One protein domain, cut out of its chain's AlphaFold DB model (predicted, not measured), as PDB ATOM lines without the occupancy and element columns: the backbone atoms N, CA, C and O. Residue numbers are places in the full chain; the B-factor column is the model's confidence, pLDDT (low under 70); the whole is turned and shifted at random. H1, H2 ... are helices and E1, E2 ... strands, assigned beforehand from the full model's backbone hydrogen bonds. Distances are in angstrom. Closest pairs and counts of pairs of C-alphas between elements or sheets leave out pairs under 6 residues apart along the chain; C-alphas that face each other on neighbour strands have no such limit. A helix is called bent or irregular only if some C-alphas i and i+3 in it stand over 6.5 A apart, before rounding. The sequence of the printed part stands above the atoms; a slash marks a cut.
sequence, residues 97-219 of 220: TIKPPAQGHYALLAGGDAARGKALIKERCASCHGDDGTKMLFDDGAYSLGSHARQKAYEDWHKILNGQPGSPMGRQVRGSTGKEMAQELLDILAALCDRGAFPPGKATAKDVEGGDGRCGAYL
ATOM      1  N   THR A  97     -47.230  13.865  -4.247       97.69
ATOM      2  CA  THR A  97     -47.611  14.654  -5.415       97.69
ATOM      3  C   THR A  97     -47.383  13.850  -6.687       97.69
ATOM      4  O   THR A  97     -46.477  13.016  -6.750       97.69
ATOM      5  N   ILE A  98     -48.189  14.115  -7.710       97.88
ATOM      6  CA  ILE A  98     -48.062  13.483  -9.021       97.88
ATOM      7  C   ILE A  98     -46.850  14.052  -9.759       97.88
ATOM      8  O   ILE A  98     -46.626  15.265  -9.781       97.88
ATOM      9  N   LYS A  99     -46.070  13.167 -10.381       97.31
ATOM     10  CA  LYS A  99     -44.898  13.507 -11.190       97.31
ATOM     11  C   LYS A  99     -44.984  12.863 -12.578       97.31
ATOM     12  O   LYS A  99     -45.683  11.867 -12.748       97.31
ATOM     13  N   PRO A 100     -44.249  13.387 -13.573       95.88
ATOM     14  CA  PRO A 100     -44.130  12.735 -14.873       95.88
ATOM     15  C   PRO A 100     -43.523  11.321 -14.776       95.88
ATOM     16  O   PRO A 100     -42.769  11.048 -13.837       95.88
ATOM     17  N   PRO A 101     -43.745  10.445 -15.777       94.31
ATOM     18  CA  PRO A 101     -43.105   9.126 -15.858       94.31
ATOM     19  C   PRO A 101     -41.590   9.143 -15.659       94.31
ATOM     20  O   PRO A 101     -41.049   8.311 -14.938       94.31
ATOM     21  N   ALA A 102     -40.910  10.140 -16.234       92.62
ATOM     22  CA  ALA A 102     -39.461  10.306 -16.121       92.62
ATOM     23  C   ALA A 102     -38.968  10.533 -14.675       92.62
ATOM     24  O   ALA A 102     -37.772  10.463 -14.422       92.62
ATOM     25  N   GLN A 103     -39.876  10.812 -13.738       92.50
ATOM     26  CA  GLN A 103     -39.604  11.007 -12.311       92.50
ATOM     27  C   GLN A 103     -40.303   9.946 -11.442       92.50
ATOM     28  O   GLN A 103     -40.525  10.169 -10.257       92.50
ATOM     29  N   GLY A 104     -40.702   8.807 -12.020       91.94
ATOM     30  CA  GLY A 104     -41.292   7.699 -11.264       91.94
ATOM     31  C   GLY A 104     -42.768   7.881 -10.894       91.94
ATOM     32  O   GLY A 104     -43.250   7.198  -9.994       91.94
ATOM     33  N   HIS A 105     -43.497   8.762 -11.592       95.81
ATOM     34  CA  HIS A 105     -44.946   9.017 -11.465       95.81
ATOM     35  C   HIS A 105     -45.420   9.748 -10.199       95.81
ATOM     36  O   HIS A 105     -46.498  10.343 -10.208       95.81
ATOM     37  N   TYR A 106     -44.643   9.741  -9.119       97.56
ATOM     38  CA  TYR A 106     -44.979  10.438  -7.882       97.56
ATOM     39  C   TYR A 106     -43.726  10.889  -7.126       97.56
ATOM     40  O   TYR A 106     -42.622  10.432  -7.405       97.56
ATOM     41  N   ALA A 107     -43.913  11.756  -6.136       97.69
ATOM     42  CA  ALA A 107     -42.923  12.034  -5.101       97.69
ATOM     43  C   ALA A 107     -43.615  12.180  -3.748       97.69
ATOM     44  O   ALA A 107     -44.653  12.840  -3.672       97.69
ATOM     45  N   LEU A 108     -43.051  11.588  -2.694       98.38
ATOM     46  CA  LEU A 108     -43.489  11.847  -1.323       98.38
ATOM     47  C   LEU A 108     -43.354  13.339  -0.997       98.38
ATOM     48  O   LEU A 108     -42.432  14.013  -1.466       98.38
ATOM     49  N   LEU A 109     -44.281  13.859  -0.196       98.19
ATOM     50  CA  LEU A 109     -44.195  15.231   0.290       98.19
ATOM     51  C   LEU A 109     -43.098  15.382   1.345       98.19
ATOM     52  O   LEU A 109     -42.735  14.436   2.035       98.19
ATOM     53  N   ALA A 110     -42.588  16.601   1.494       97.00
ATOM     54  CA  ALA A 110     -41.722  16.939   2.616       97.00
ATOM     55  C   ALA A 110     -42.512  16.973   3.942       97.00
ATOM     56  O   ALA A 110     -43.738  17.070   3.948       97.00
ATOM     57  N   GLY A 111     -41.799  16.961   5.072       97.12
ATOM     58  CA  GLY A 111     -42.385  17.043   6.417       97.12
ATOM     59  C   GLY A 111     -42.615  15.703   7.125       97.12
ATOM     60  O   GLY A 111     -43.031  15.707   8.278       97.12
ATOM     61  N   GLY A 112     -42.315  14.572   6.484       98.12
ATOM     62  CA  GLY A 112     -42.229  13.270   7.144       98.12
ATOM     63  C   GLY A 112     -41.077  13.174   8.152       98.12
ATOM     64  O   GLY A 112     -39.944  13.556   7.846       98.12
ATOM     65  N   ASP A 113     -41.356  12.622   9.331       98.62
ATOM     66  CA  ASP A 113     -40.393  12.242  10.364       98.62
ATOM     67  C   ASP A 113     -40.042  10.751  10.232       98.62
ATOM     68  O   ASP A 113     -40.733   9.860  10.735       98.62
ATOM     69  N   ALA A 114     -38.926  10.464   9.558       98.44
ATOM     70  CA  ALA A 114     -38.452   9.098   9.345       98.44
ATOM     71  C   ALA A 114     -38.071   8.368  10.650       98.44
ATOM     72  O   ALA A 114     -38.129   7.136  10.708       98.44
ATOM     73  N   ALA A 115     -37.683   9.088  11.709       98.56
ATOM     74  CA  ALA A 115     -37.362   8.466  12.993       98.56
ATOM     75  C   ALA A 115     -38.642   7.998  13.694       98.56
ATOM     76  O   ALA A 115     -38.712   6.844  14.138       98.56
ATOM     77  N   ARG A 116     -39.683   8.843  13.709       98.75
ATOM     78  CA  ARG A 116     -41.020   8.450  14.173       98.75
ATOM     79  C   ARG A 116     -41.579   7.312  13.322       98.75
ATOM     80  O   ARG A 116     -42.047   6.321  13.876       98.75
ATOM     81  N   GLY A 117     -41.444   7.389  11.999       98.75
ATOM     82  CA  GLY A 117     -41.851   6.331  11.074       98.75
ATOM     83  C   GLY A 117     -41.214   4.977  11.375       98.75
ATOM     84  O   GLY A 117     -41.909   3.966  11.445       98.75
ATOM     85  N   LYS A 118     -39.905   4.943  11.655       98.69
ATOM     86  CA  LYS A 118     -39.208   3.710  12.047       98.69
ATOM     87  C   LYS A 118     -39.743   3.135  13.363       98.69
ATOM     88  O   LYS A 118     -39.885   1.916  13.477       98.69
ATOM     89  N   ALA A 119     -40.069   3.984  14.340       98.75
ATOM     90  CA  ALA A 119     -40.696   3.542  15.586       98.75
ATOM     91  C   ALA A 119     -42.091   2.938  15.340       98.75
ATOM     92  O   ALA A 119     -42.393   1.871  15.873       98.75
ATOM     93  N   LEU A 120     -42.895   3.563  14.473       98.69
ATOM     94  CA  LEU A 120     -44.211   3.057  14.069       98.69
ATOM     95  C   LEU A 120     -44.110   1.705  13.346       98.69
ATOM     96  O   LEU A 120     -44.875   0.794  13.653       98.69
ATOM     97  N   ILE A 121     -43.146   1.540  12.434       98.69
ATOM     98  CA  ILE A 121     -42.910   0.268  11.730       98.69
ATOM     99  C   ILE A 121     -42.553  -0.840  12.723       98.69
ATOM    100  O   ILE A 121     -43.123  -1.931  12.659       98.69
ATOM    101  N   LYS A 122     -41.659  -0.557  13.678       98.56
ATOM    102  CA  LYS A 122     -41.291  -1.513  14.729       98.56
ATOM    103  C   LYS A 122     -42.492  -1.916  15.589       98.56
ATOM    104  O   LYS A 122     -42.666  -3.090  15.892       98.56
ATOM    105  N   GLU A 123     -43.317  -0.950  15.978       98.31
ATOM    106  CA  GLU A 123     -44.486  -1.187  16.830       98.31
ATOM    107  C   GLU A 123     -45.594  -1.964  16.096       98.31
ATOM    108  O   GLU A 123     -46.212  -2.858  16.672       98.31
ATOM    109  N   ARG A 124     -45.869  -1.613  14.835       97.75
ATOM    110  CA  ARG A 124     -47.122  -1.985  14.159       97.75
ATOM    111  C   ARG A 124     -46.935  -2.972  13.007       97.75
ATOM    112  O   ARG A 124     -47.845  -3.739  12.710       97.75
ATOM    113  N   CYS A 125     -45.766  -2.992  12.370       98.19
ATOM    114  CA  CYS A 125     -45.530  -3.764  11.145       98.19
ATOM    115  C   CYS A 125     -44.578  -4.951  11.358       98.19
ATOM    116  O   CYS A 125     -44.743  -5.994  10.721       98.19
ATOM    117  N   ALA A 126     -43.590  -4.813  12.248       98.06
ATOM    118  CA  ALA A 126     -42.474  -5.751  12.368       98.06
ATOM    119  C   ALA A 126     -42.869  -7.166  12.826       98.06
ATOM    120  O   ALA A 126     -42.202  -8.135  12.462       98.06
ATOM    121  N   SER A 127     -43.980  -7.327  13.552       96.44
ATOM    122  CA  SER A 127     -44.480  -8.653  13.953       96.44
ATOM    123  C   SER A 127     -44.705  -9.575  12.741       96.44
ATOM    124  O   SER A 127     -44.356 -10.765  12.774       96.44
ATOM    125  N   CYS A 128     -45.194  -9.002  11.639       97.25
ATOM    126  CA  CYS A 128     -45.427  -9.696  10.379       97.25
ATOM    127  C   CYS A 128     -44.277  -9.487   9.381       97.25
ATOM    128  O   CYS A 128     -43.784 -10.461   8.821       97.25
ATOM    129  N   HIS A 129     -43.818  -8.247   9.177       97.75
ATOM    130  CA  HIS A 129     -42.851  -7.895   8.124       97.75
ATOM    131  C   HIS A 129     -41.376  -7.999   8.543       97.75
ATOM    132  O   HIS A 129     -40.506  -7.963   7.676       97.75
ATOM    133  N   GLY A 130     -41.083  -8.201   9.831       97.88
ATOM    134  CA  GLY A 130     -39.726  -8.137  10.383       97.88
ATOM    135  C   GLY A 130     -39.268  -6.699  10.638       97.88
ATOM    136  O   GLY A 130     -39.825  -5.756  10.075       97.88
ATOM    137  N   ASP A 131     -38.251  -6.533  11.487       97.31
ATOM    138  CA  ASP A 131     -37.714  -5.212  11.857       97.31
ATOM    139  C   ASP A 131     -37.135  -4.445  10.657       97.31
ATOM    140  O   ASP A 131     -37.177  -3.215  10.630       97.31
ATOM    141  N   ASP A 132     -36.621  -5.170   9.661       97.62
ATOM    142  CA  ASP A 132     -36.055  -4.642   8.414       97.62
ATOM    143  C   ASP A 132     -37.017  -4.762   7.215       97.62
ATOM    144  O   ASP A 132     -36.679  -4.400   6.086       97.62
ATOM    145  N   GLY A 133     -38.234  -5.269   7.436       97.81
ATOM    146  CA  GLY A 133     -39.240  -5.415   6.391       97.81
ATOM    147  C   GLY A 133     -39.002  -6.556   5.393       97.81
ATOM    148  O   GLY A 133     -39.639  -6.551   4.336       97.81
ATOM    149  N   THR A 134     -38.104  -7.510   5.671       97.62
ATOM    150  CA  THR A 134     -37.753  -8.602   4.735       97.62
ATOM    151  C   THR A 134     -38.391  -9.956   5.053       97.62
ATOM    152  O   THR A 134     -38.316 -10.877   4.237       97.62
ATOM    153  N   LYS A 135     -39.066 -10.097   6.203       96.75
ATOM    154  CA  LYS A 135     -39.674 -11.371   6.645       96.75
ATOM    155  C   LYS A 135     -40.783 -11.850   5.706       96.75
ATOM    156  O   LYS A 135     -40.995 -13.053   5.568       96.75
ATOM    157  N   MET A 136     -41.489 -10.918   5.070       93.81
ATOM    158  CA  MET A 136     -42.492 -11.197   4.045       93.81
ATOM    159  C   MET A 136     -42.187 -10.362   2.810       93.81
ATOM    160  O   MET A 136     -42.019  -9.148   2.915       93.81
ATOM    161  N   LEU A 137     -42.137 -11.025   1.658       94.94
ATOM    162  CA  LEU A 137     -41.861 -10.394   0.375       94.94
ATOM    163  C   LEU A 137     -43.133 -10.348  -0.483       94.94
ATOM    164  O   LEU A 137     -43.957 -11.260  -0.436       94.94
ATOM    165  N   PHE A 138     -43.276  -9.281  -1.261       92.50
ATOM    166  CA  PHE A 138     -44.418  -8.979  -2.125       92.50
ATOM    167  C   PHE A 138     -44.119  -9.313  -3.585       92.50
ATOM    168  O   PHE A 138     -42.958  -9.498  -3.945       92.50
ATOM    169  N   ASP A 139     -45.165  -9.340  -4.415       88.94
ATOM    170  CA  ASP A 139     -45.108  -9.598  -5.859       88.94
ATOM    171  C   ASP A 139     -44.254 -10.839  -6.179       88.94
ATOM    172  O   ASP A 139     -43.132 -10.740  -6.671       88.94
ATOM    173  N   ASP A 140     -44.773 -12.010  -5.799       89.31
ATOM    174  CA  ASP A 140     -44.130 -13.319  -5.996       89.31
ATOM    175  C   ASP A 140     -42.733 -13.437  -5.366       89.31
ATOM    176  O   ASP A 140     -41.826 -14.101  -5.867       89.31
ATOM    177  N   GLY A 141     -42.568 -12.797  -4.207       91.44
ATOM    178  CA  GLY A 141     -41.346 -12.867  -3.416       91.44
ATOM    179  C   GLY A 141     -40.246 -11.903  -3.865       91.44
ATOM    180  O   GLY A 141     -39.103 -12.054  -3.434       91.44
ATOM    181  N   ALA A 142     -40.567 -10.921  -4.707       94.31
ATOM    182  CA  ALA A 142     -39.613  -9.969  -5.255       94.31
ATOM    183  C   ALA A 142     -39.296  -8.812  -4.294       94.31
ATOM    184  O   ALA A 142     -38.131  -8.534  -4.024       94.31
ATOM    185  N   TYR A 143     -40.291  -8.113  -3.756       96.81
ATOM    186  CA  TYR A 143     -40.042  -6.845  -3.056       96.81
ATOM    187  C   TYR A 143     -40.136  -6.990  -1.539       96.81
ATOM    188  O   TYR A 143     -41.011  -7.685  -1.039       96.81
ATOM    189  N   SER A 144     -39.245  -6.333  -0.793       97.56
ATOM    190  CA  SER A 144     -39.390  -6.162   0.659       97.56
ATOM    191  C   SER A 144     -40.381  -5.036   0.953       97.56
ATOM    192  O   SER A 144     -40.813  -4.333   0.037       97.56
ATOM    193  N   LEU A 145     -40.713  -4.807   2.227       97.88
ATOM    194  CA  LEU A 145     -41.538  -3.653   2.619       97.88
ATOM    195  C   LEU A 145     -40.892  -2.333   2.199       97.88
ATOM    196  O   LEU A 145     -41.569  -1.465   1.654       97.88
ATOM    197  N   GLY A 146     -39.575  -2.218   2.383       97.69
ATOM    198  CA  GLY A 146     -38.805  -1.062   1.938       97.69
ATOM    199  C   GLY A 146     -38.872  -0.868   0.428       97.69
ATOM    200  O   GLY A 146     -39.314   0.181  -0.039       97.69
ATOM    201  N   SER A 147     -38.460  -1.867  -0.361       96.94
ATOM    202  CA  SER A 147     -38.386  -1.676  -1.817       96.94
ATOM    203  C   SER A 147     -39.753  -1.579  -2.484       96.94
ATOM    204  O   SER A 147     -39.874  -0.887  -3.494       96.94
ATOM    205  N   HIS A 148     -40.794  -2.211  -1.934       97.38
ATOM    206  CA  HIS A 148     -42.156  -2.031  -2.430       97.38
ATOM    207  C   HIS A 148     -42.631  -0.589  -2.193       97.38
ATOM    208  O   HIS A 148     -43.023   0.079  -3.151       97.38
ATOM    209  N   ALA A 149     -42.475  -0.055  -0.976       97.25
ATOM    210  CA  ALA A 149     -42.878   1.315  -0.649       97.25
ATOM    211  C   ALA A 149     -42.139   2.374  -1.466       97.25
ATOM    212  O   ALA A 149     -42.751   3.334  -1.935       97.25
ATOM    213  N   ARG A 150     -40.845   2.183  -1.731       96.88
ATOM    214  CA  ARG A 150     -40.081   3.103  -2.589       96.88
ATOM    215  C   ARG A 150     -40.566   3.125  -4.041       96.88
ATOM    216  O   ARG A 150     -40.372   4.122  -4.730       96.88
ATOM    217  N   GLN A 151     -41.206   2.057  -4.513       94.88
ATOM    218  CA  GLN A 151     -41.726   1.965  -5.879       94.88
ATOM    219  C   GLN A 151     -43.217   2.278  -5.994       94.88
ATOM    220  O   GLN A 151     -43.670   2.709  -7.058       94.88
ATOM    221  N   LYS A 152     -43.977   2.021  -4.928       96.31
ATOM    222  CA  LYS A 152     -45.438   1.979  -4.929       96.31
ATOM    223  C   LYS A 152     -46.042   2.666  -3.699       96.31
ATOM    224  O   LYS A 152     -47.118   2.283  -3.254       96.31
ATOM    225  N   ALA A 153     -45.424   3.728  -3.172       97.62
ATOM    226  CA  ALA A 153     -46.002   4.477  -2.045       97.62
ATOM    227  C   ALA A 153     -47.416   5.015  -2.345       97.62
ATOM    228  O   ALA A 153     -48.257   5.075  -1.450       97.62
ATOM    229  N   TYR A 154     -47.691   5.352  -3.614       97.12
ATOM    230  CA  TYR A 154     -49.024   5.746  -4.091       97.12
ATOM    231  C   TYR A 154     -50.088   4.656  -3.898       97.12
ATOM    232  O   TYR A 154     -51.271   4.964  -3.934       97.12
ATOM    233  N   GLU A 155     -49.686   3.400  -3.710       96.88
ATOM    234  CA  GLU A 155     -50.533   2.249  -3.393       96.88
ATOM    235  C   GLU A 155     -50.462   1.913  -1.898       96.88
ATOM    236  O   GLU A 155     -51.491   1.699  -1.253       96.88
ATOM    237  N   ASP A 156     -49.259   1.916  -1.325       97.69
ATOM    238  CA  ASP A 156     -49.039   1.474   0.052       97.69
ATOM    239  C   ASP A 156     -49.707   2.368   1.088       97.69
ATOM    240  O   ASP A 156     -50.189   1.848   2.092       97.69
ATOM    241  N   TRP A 157     -49.848   3.676   0.838       97.69
ATOM    242  CA  TRP A 157     -50.603   4.544   1.749       97.69
ATOM    243  C   TRP A 157     -52.026   4.016   1.990       97.69
ATOM    244  O   TRP A 157     -52.525   4.012   3.116       97.69
ATOM    245  N   HIS A 158     -52.656   3.507   0.929       95.62
ATOM    246  CA  HIS A 158     -54.024   3.024   0.952       95.62
ATOM    247  C   HIS A 158     -54.119   1.692   1.705       95.62
ATOM    248  O   HIS A 158     -55.054   1.480   2.477       95.62
ATOM    249  N   LYS A 159     -53.120   0.814   1.536       96.56
ATOM    250  CA  LYS A 159     -53.016  -0.457   2.274       96.56
ATOM    251  C   LYS A 159     -52.696  -0.246   3.752       96.56
ATOM    252  O   LYS A 159     -53.235  -0.950   4.595       96.56
ATOM    253  N   ILE A 160     -51.864   0.732   4.098       98.25
ATOM    254  CA  ILE A 160     -51.569   1.068   5.500       98.25
ATOM    255  C   ILE A 160     -52.821   1.673   6.169       98.25
ATOM    256  O   ILE A 160     -53.118   1.360   7.326       98.25
ATOM    257  N   LEU A 161     -53.601   2.482   5.441       97.62
ATOM    258  CA  LEU A 161     -54.846   3.085   5.932       97.62
ATOM    259  C   LEU A 161     -55.987   2.070   6.120       97.62
ATOM    260  O   LEU A 161     -56.711   2.139   7.118       97.62
ATOM    261  N   ASN A 162     -56.173   1.151   5.172       94.81
ATOM    262  CA  ASN A 162     -57.354   0.279   5.118       94.81
ATOM    263  C   ASN A 162     -57.065  -1.196   5.430       94.81
ATOM    264  O   ASN A 162     -57.989  -1.954   5.715       94.81
ATOM    265  N   GLY A 163     -55.798  -1.599   5.420       95.06
ATOM    266  CA  GLY A 163     -55.386  -2.995   5.445       95.06
ATOM    267  C   GLY A 163     -55.275  -3.611   4.049       95.06
ATOM    268  O   GLY A 163     -55.564  -2.979   3.030       95.06
ATOM    269  N   GLN A 164     -54.854  -4.874   4.010       91.12
ATOM    270  CA  GLN A 164     -54.693  -5.655   2.787       91.12
ATOM    271  C   GLN A 164     -55.752  -6.773   2.733       91.12
ATOM    272  O   GLN A 164     -55.695  -7.703   3.547       91.12
ATOM    273  N   PRO A 165     -56.696  -6.730   1.770       88.00
ATOM    274  CA  PRO A 165     -57.720  -7.760   1.614       88.00
ATOM    275  C   PRO A 165     -57.134  -9.170   1.484       88.00
ATOM    276  O   PRO A 165     -56.124  -9.368   0.810       88.00
ATOM    277  N   GLY A 166     -57.790 -10.151   2.110       87.44
ATOM    278  CA  GLY A 166     -57.338 -11.548   2.109       87.44
ATOM    279  C   GLY A 166     -56.140 -11.830   3.024       87.44
ATOM    280  O   GLY A 166     -55.576 -12.917   2.964       87.44
ATOM    281  N   SER A 167     -55.750 -10.876   3.872       91.31
ATOM    282  CA  SER A 167     -54.661 -11.018   4.841       91.31
ATOM    283  C   SER A 167     -55.100 -10.548   6.239       91.31
ATOM    284  O   SER A 167     -56.101  -9.837   6.350       91.31
ATOM    285  N   PRO A 168     -54.356 -10.881   7.313       93.56
ATOM    286  CA  PRO A 168     -54.621 -10.351   8.652       93.56
ATOM    287  C   PRO A 168     -54.171  -8.888   8.836       93.56
ATOM    288  O   PRO A 168     -54.364  -8.322   9.911       93.56
ATOM    289  N   MET A 169     -53.549  -8.260   7.828       95.56
ATOM    290  CA  MET A 169     -53.117  -6.866   7.912       95.56
ATOM    291  C   MET A 169     -54.335  -5.939   7.841       95.56
ATOM    292  O   MET A 169     -54.826  -5.632   6.757       95.56
ATOM    293  N   GLY A 170     -54.812  -5.488   9.001       96.50
ATOM    294  CA  GLY A 170     -55.805  -4.416   9.114       96.50
ATOM    295  C   GLY A 170     -55.189  -3.016   8.998       96.50
ATOM    296  O   GLY A 170     -54.006  -2.866   8.684       96.50
ATOM    297  N   ARG A 171     -55.985  -1.984   9.306       97.25
ATOM    298  CA  ARG A 171     -55.534  -0.585   9.414       97.25
ATOM    299  C   ARG A 171     -54.361  -0.447  10.393       97.25
ATOM    300  O   ARG A 171     -54.429  -0.946  11.513       97.25
ATOM    301  N   GLN A 172     -53.331   0.294   9.987       97.88
ATOM    302  CA  GLN A 172     -52.119   0.526  10.786       97.88
ATOM    303  C   GLN A 172     -51.967   1.968  11.289       97.88
ATOM    304  O   GLN A 172     -51.151   2.228  12.176       97.88
ATOM    305  N   VAL A 173     -52.759   2.907  10.771       97.81
ATOM    306  CA  VAL A 173     -52.849   4.261  11.335       97.81
ATOM    307  C   VAL A 173     -53.797   4.299  12.534       97.81
ATOM    308  O   VAL A 173     -54.798   3.583  12.568       97.81
ATOM    309  N   ARG A 174     -53.480   5.134  13.523       97.06
ATOM    310  CA  ARG A 174     -54.237   5.285  14.779       97.06
ATOM    311  C   ARG A 174     -54.576   6.737  15.125       97.06
ATOM    312  O   ARG A 174     -55.205   6.966  16.153       97.06
ATOM    313  N   GLY A 175     -54.169   7.699  14.293       96.31
ATOM    314  CA  GLY A 175     -54.540   9.106  14.456       96.31
ATOM    315  C   GLY A 175     -56.056   9.312  14.548       96.31
ATOM    316  O   GLY A 175     -56.834   8.583  13.932       96.31
ATOM    317  N   SER A 176     -56.466  10.316  15.318       95.31
ATOM    318  CA  SER A 176     -57.874  10.654  15.559       95.31
ATOM    319  C   SER A 176     -58.481  11.518  14.451       95.31
ATOM    320  O   SER A 176     -59.700  11.591  14.312       95.31
ATOM    321  N   THR A 177     -57.630  12.144  13.633       97.38
ATOM    322  CA  THR A 177     -58.023  12.986  12.496       97.38
ATOM    323  C   THR A 177     -57.353  12.525  11.204       97.38
ATOM    324  O   THR A 177     -56.289  11.894  11.233       97.38
ATOM    325  N   GLY A 178     -57.921  12.896  10.050       98.00
ATOM    326  CA  GLY A 178     -57.315  12.629   8.743       98.00
ATOM    327  C   GLY A 178     -55.892  13.174   8.630       98.00
ATOM    328  O   GLY A 178     -55.012  12.492   8.115       98.00
ATOM    329  N   LYS A 179     -55.625  14.350   9.210       98.38
ATOM    330  CA  LYS A 179     -54.289  14.963   9.229       98.38
ATOM    331  C   LYS A 179     -53.281  14.175  10.071       98.38
ATOM    332  O   LYS A 179     -52.152  13.981   9.631       98.38
ATOM    333  N   GLU A 180     -53.669  13.716  11.260       98.56
ATOM    334  CA  GLU A 180     -52.792  12.893  12.109       98.56
ATOM    335  C   GLU A 180     -52.467  11.558  11.441       98.56
ATOM    336  O   GLU A 180     -51.305  11.154  11.389       98.56
ATOM    337  N   MET A 181     -53.483  10.902  10.874       98.75
ATOM    338  CA  MET A 181     -53.301   9.667  10.117       98.75
ATOM    339  C   MET A 181     -52.423   9.889   8.871       98.75
ATOM    340  O   MET A 181     -51.555   9.066   8.592       98.75
ATOM    341  N   ALA A 182     -52.588  11.006   8.153       98.69
ATOM    342  CA  ALA A 182     -51.750  11.357   7.005       98.69
ATOM    343  C   ALA A 182     -50.283  11.551   7.407       98.69
ATOM    344  O   ALA A 182     -49.390  11.066   6.715       98.69
ATOM    345  N   GLN A 183     -50.027  12.189   8.552       98.88
ATOM    346  CA  GLN A 183     -48.670  12.337   9.068       98.88
ATOM    347  C   GLN A 183     -48.062  10.984   9.469       98.88
ATOM    348  O   GLN A 183     -46.894  10.742   9.195       98.88
ATOM    349  N   GLU A 184     -48.821  10.078  10.099       98.81
ATOM    350  CA  GLU A 184     -48.333   8.710  10.355       98.81
ATOM    351  C   GLU A 184     -47.961   7.981   9.054       98.81
ATOM    352  O   GLU A 184     -46.907   7.348   8.996       98.81
ATOM    353  N   LEU A 185     -48.783   8.099   8.003       98.88
ATOM    354  CA  LEU A 185     -48.494   7.517   6.687       98.88
ATOM    355  C   LEU A 185     -47.213   8.091   6.086       98.88
ATOM    356  O   LEU A 185     -46.349   7.330   5.652       98.88
ATOM    357  N   LEU A 186     -47.081   9.420   6.075       98.81
ATOM    358  CA  LEU A 186     -45.918  10.090   5.507       98.81
ATOM    359  C   LEU A 186     -44.633   9.717   6.251       98.81
ATOM    360  O   LEU A 186     -43.615   9.463   5.618       98.81
ATOM    361  N   ASP A 187     -44.688   9.611   7.577       98.88
ATOM    362  CA  ASP A 187     -43.541   9.234   8.400       98.88
ATOM    363  C   ASP A 187     -43.099   7.796   8.144       98.88
ATOM    364  O   ASP A 187     -41.910   7.534   7.963       98.88
ATOM    365  N   ILE A 188     -44.054   6.861   8.085       98.88
ATOM    366  CA  ILE A 188     -43.785   5.457   7.748       98.88
ATOM    367  C   ILE A 188     -43.140   5.369   6.360       98.88
ATOM    368  O   ILE A 188     -42.099   4.730   6.207       98.88
ATOM    369  N   LEU A 189     -43.711   6.035   5.356       98.75
ATOM    370  CA  LEU A 189     -43.191   6.015   3.988       98.75
ATOM    371  C   LEU A 189     -41.812   6.688   3.885       98.75
ATOM    372  O   LEU A 189     -40.935   6.166   3.200       98.75
ATOM    373  N   ALA A 190     -41.583   7.781   4.617       98.62
ATOM    374  CA  ALA A 190     -40.276   8.425   4.724       98.62
ATOM    375  C   ALA A 190     -39.233   7.502   5.374       98.62
ATOM    376  O   ALA A 190     -38.094   7.434   4.917       98.62
ATOM    377  N   ALA A 191     -39.607   6.746   6.411       98.69
ATOM    378  CA  ALA A 191     -38.717   5.770   7.034       98.69
ATOM    379  C   ALA A 191     -38.336   4.638   6.069       98.69
ATOM    380  O   ALA A 191     -37.166   4.262   6.006       98.69
ATOM    381  N   LEU A 192     -39.293   4.142   5.278       98.56
ATOM    382  CA  LEU A 192     -39.075   3.086   4.281       98.56
ATOM    383  C   LEU A 192     -38.181   3.521   3.106       98.56
ATOM    384  O   LEU A 192     -37.729   2.672   2.338       98.56
ATOM    385  N   CYS A 193     -37.867   4.811   2.976       98.25
ATOM    386  CA  CYS A 193     -36.872   5.305   2.024       98.25
ATOM    387  C   CYS A 193     -35.413   5.068   2.462       98.25
ATOM    388  O   CYS A 193     -34.511   5.217   1.639       98.25
ATOM    389  N   ASP A 194     -35.167   4.663   3.713       97.50
ATOM    390  CA  ASP A 194     -33.840   4.263   4.196       97.50
ATOM    391  C   ASP A 194     -33.507   2.841   3.723       97.50
ATOM    392  O   ASP A 194     -34.015   1.858   4.267       97.50
ATOM    393  N   ARG A 195     -32.647   2.712   2.712       96.56
ATOM    394  CA  ARG A 195     -32.255   1.411   2.147       96.56
ATOM    395  C   ARG A 195     -31.325   0.631   3.071       96.56
ATOM    396  O   ARG A 195     -31.246  -0.586   2.945       96.56
ATOM    397  N   GLY A 196     -30.629   1.305   3.985       96.00
ATOM    398  CA  GLY A 196     -29.802   0.649   4.995       96.00
ATOM    399  C   GLY A 196     -30.647  -0.003   6.090       96.00
ATOM    400  O   GLY A 196     -30.338  -1.104   6.535       96.00
ATOM    401  N   ALA A 197     -31.728   0.661   6.509       97.69
ATOM    402  CA  ALA A 197     -32.658   0.126   7.503       97.69
ATOM    403  C   ALA A 197     -33.694  -0.842   6.907       97.69
ATOM    404  O   ALA A 197     -34.074  -1.798   7.577       97.69
ATOM    405  N   PHE A 198     -34.143  -0.589   5.674       98.12
ATOM    406  CA  PHE A 198     -35.156  -1.372   4.962       98.12
ATOM    407  C   PHE A 198     -34.619  -1.791   3.583       98.12
ATOM    408  O   PHE A 198     -34.940  -1.161   2.558       98.12
ATOM    409  N   PRO A 199     -33.765  -2.829   3.540       96.88
ATOM    410  CA  PRO A 199     -33.039  -3.217   2.340       96.88
ATOM    411  C   PRO A 199     -33.970  -3.743   1.242       96.88
ATOM    412  O   PRO A 199     -35.122  -4.097   1.513       96.88
ATOM    413  N   PRO A 200     -33.504  -3.790  -0.018       95.19
ATOM    414  CA  PRO A 200     -34.254  -4.402  -1.103       95.19
ATOM    415  C   PRO A 200     -34.611  -5.867  -0.829       95.19
ATOM    416  O   PRO A 200     -33.912  -6.574  -0.106       95.19
ATOM    417  N   GLY A 201     -35.705  -6.319  -1.441       93.25
ATOM    418  CA  GLY A 201     -36.046  -7.739  -1.516       93.25
ATOM    419  C   GLY A 201     -35.181  -8.509  -2.524       93.25
ATOM    420  O   GLY A 201     -34.039  -8.157  -2.805       93.25
ATOM    421  N   LYS A 202     -35.753  -9.568  -3.100       93.88
ATOM    422  CA  LYS A 202     -35.116 -10.450  -4.094       93.88
ATOM    423  C   LYS A 202     -35.410 -10.062  -5.550       93.88
ATOM    424  O   LYS A 202     -35.160 -10.853  -6.456       93.88
ATOM    425  N   ALA A 203     -35.988  -8.885  -5.779       92.31
ATOM    426  CA  ALA A 203     -36.339  -8.409  -7.106       92.31
ATOM    427  C   ALA A 203     -35.098  -8.335  -8.005       92.31
ATOM    428  O   ALA A 203     -34.041  -7.864  -7.593       92.31
ATOM    429  N   THR A 204     -35.243  -8.786  -9.250       89.06
ATOM    430  CA  THR A 204     -34.198  -8.657 -10.276       89.06
ATOM    431  C   THR A 204     -34.127  -7.240 -10.838       89.06
ATOM    432  O   THR A 204     -33.069  -6.798 -11.282       89.06
ATOM    433  N   ALA A 205     -35.254  -6.521 -10.815       86.81
ATOM    434  CA  ALA A 205     -35.302  -5.104 -11.123       86.81
ATOM    435  C   ALA A 205     -34.516  -4.311 -10.074       86.81
ATOM    436  O   ALA A 205     -34.568  -4.608  -8.879       86.81
ATOM    437  N   LYS A 206     -33.806  -3.279 -10.532       86.56
ATOM    438  CA  LYS A 206     -33.107  -2.368  -9.632       86.56
ATOM    439  C   LYS A 206     -34.104  -1.635  -8.739       86.56
ATOM    440  O   LYS A 206     -35.158  -1.197  -9.197       86.56
ATOM    441  N   ASP A 207     -33.723  -1.478  -7.479       90.44
ATOM    442  CA  ASP A 207     -34.407  -0.576  -6.560       90.44
ATOM    443  C   ASP A 207     -34.179   0.892  -6.966       90.44
ATOM    444  O   ASP A 207     -33.390   1.189  -7.866       90.44
ATOM    445  N   VAL A 208     -34.864   1.818  -6.296       88.38
ATOM    446  CA  VAL A 208     -34.718   3.253  -6.558       88.38
ATOM    447  C   VAL A 208     -33.263   3.700  -6.328       88.38
ATOM    448  O   VAL A 208     -32.657   3.457  -5.276       88.38
ATOM    449  N   GLU A 209     -32.672   4.307  -7.356       88.12
ATOM    450  CA  GLU A 209     -31.276   4.752  -7.350       88.12
ATOM    451  C   GLU A 209     -31.137   6.137  -6.690       88.12
ATOM    452  O   GLU A 209     -32.111   6.867  -6.505       88.12
ATOM    453  N   GLY A 210     -29.909   6.514  -6.318       86.31
ATOM    454  CA  GLY A 210     -29.648   7.848  -5.775       86.31
ATOM    455  C   GLY A 210     -30.067   8.943  -6.762       86.31
ATOM    456  O   GLY A 210     -29.736   8.869  -7.942       86.31
ATOM    457  N   GLY A 211     -30.794   9.952  -6.276       81.31
ATOM    458  CA  GLY A 211     -31.367  11.013  -7.114       81.31
ATOM    459  C   GLY A 211     -32.774  10.722  -7.649       81.31
ATOM    460  O   GLY A 211     -33.359  11.595  -8.287       81.31
ATOM    461  N   ASP A 212     -33.348   9.547  -7.366       89.19
ATOM    462  CA  ASP A 212     -34.752   9.262  -7.663       89.19
ATOM    463  C   ASP A 212     -35.691  10.162  -6.838       89.19
ATOM    464  O   ASP A 212     -35.595  10.261  -5.611       89.19
ATOM    465  N   GLY A 213     -36.622  10.828  -7.525       90.81
ATOM    466  CA  GLY A 213     -37.514  11.817  -6.924       90.81
ATOM    467  C   GLY A 213     -38.593  11.238  -6.008       90.81
ATOM    468  O   GLY A 213     -39.155  11.994  -5.215       90.81
ATOM    469  N   ARG A 214     -38.877   9.927  -6.063       95.38
ATOM    470  CA  ARG A 214     -39.997   9.312  -5.324       95.38
ATOM    471  C   ARG A 214     -39.871   9.476  -3.818       95.38
ATOM    472  O   ARG A 214     -40.848   9.806  -3.151       95.38
ATOM    473  N   CYS A 215     -38.663   9.284  -3.300       95.88
ATOM    474  CA  CYS A 215     -38.343   9.432  -1.881       95.88
ATOM    475  C   CYS A 215     -37.799  10.819  -1.517       95.88
ATOM    476  O   CYS A 215     -37.676  11.129  -0.334       95.88
ATOM    477  N   GLY A 216     -37.460  11.658  -2.502       91.75
ATOM    478  CA  GLY A 216     -36.892  12.984  -2.269       91.75
ATOM    479  C   GLY A 216     -35.723  12.956  -1.276       91.75
ATOM    480  O   GLY A 216     -34.809  12.143  -1.392       91.75
ATOM    481  N   ALA A 217     -35.780  13.825  -0.264       92.75
ATOM    482  CA  ALA A 217     -34.745  13.943   0.767       92.75
ATOM    483  C   ALA A 217     -34.673  12.748   1.741       92.75
ATOM    484  O   ALA A 217     -33.737  12.670   2.534       92.75
ATOM    485  N   TYR A 218     -35.644  11.831   1.710       96.50
ATOM    486  CA  TYR A 218     -35.670  10.664   2.596       96.50
ATOM    487  C   TYR A 218     -34.825   9.502   2.086       96.50
ATOM    488  O   TYR A 218     -34.542   8.581   2.853       96.50
ATOM    489  N   LEU A 219     -34.449   9.521   0.805       96.25
ATOM    490  CA  LEU A 219     -33.660   8.451   0.217       96.25
ATOM    491  C   LEU A 219     -32.238   8.467   0.779       96.25
ATOM    492  O   LEU A 219     -31.500   9.435   0.596       96.25
TER     493      LEU A 219
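This is residues 97 to 219 of the 220 residues of the protein "Cytochrome c domain-containing protein" of Sorangium cellulosum (UniProt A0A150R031). A hairpin of two helices, H3 and H4, makes the core of a rounded body; H1 crosses H4 on the side away from H3, and long loops wrap round these helices. H3 is sharply kinked, the small helix H2 follows H1, and two long stretches with no named element, the link from H3 to H4 at residues 163 to 177 and the closing stretch of the printed part at residues 192 to 219, lie toward opposite ends of the longest axis. The printed part has 123 residues, with four named helices and one named strand in the order E1, H1, H2, H3, H4; E1 pairs with no named strand. The class is mostly helix, though under half of the residues, 50, are in named elements. The whole is compact, with a radius of gyration of the C-alphas of 13.4 A and spans of 36 by 30 by 25 A.

Residues 97 to 98 pair, antiparallel, with residues 106 to 107 of E1, residues 106 to 108. H1, residues 114 to 124, touches H4, residues 178 to 191, about perpendicular at 80 degrees; their closest C-alphas, of Gly 117 and Ile 188, are 3.9 A apart. The closest C-alphas of E1 and H4, of Leu 108 and Leu 186, are 7.5 A apart. H2, residues 126 to 129, and H1 meet only through their link. H3, residues 145 to 162, is irregular, with C-alphas 151 and 154 8.4 A apart and a kink of 120 degrees near residue 152. H2 and H3 are close but not clearly touching; their closest C-alphas, of His 129 and Leu 145, are 7.1 A apart. H3 and H4 form a helical hairpin: they touch, opposite ways, at a shallow tilt of 17 degrees, with the closest C-alphas, of Trp 157 and Leu 185, 6.1 A apart. H1 and H3 are apart, and so are H2 and H4. Every O i to N i+4 pair is within hydrogen-bond range in H1 and H4; in H3 11 of 14 are, and H2 is too short for such a pair.

E1, 6.9 A long from first to last C-alpha, begins at C-alpha 106 (-44.979, 10.438, -7.882). H1 measures 14.9 A, H2 4.8 A and H3 16.5 A. H3 begins at C-alpha 145 (-41.538, -3.653, 2.619). H4 measures 19.9 A and ends at C-alpha 191 (-38.717, 5.770, 7.034).

The two C-alphas farthest apart, of Ser 176 and Thr 204, are 40.0 A apart. The printed part has no cut. The links from H2 to H3 and from H3 to H4 are long, with 15 residues each; those from E1 to H1 and from H1 to H2 are tight. The mean pLDDT of the printed part is 95.8, and no printed residue is under 70.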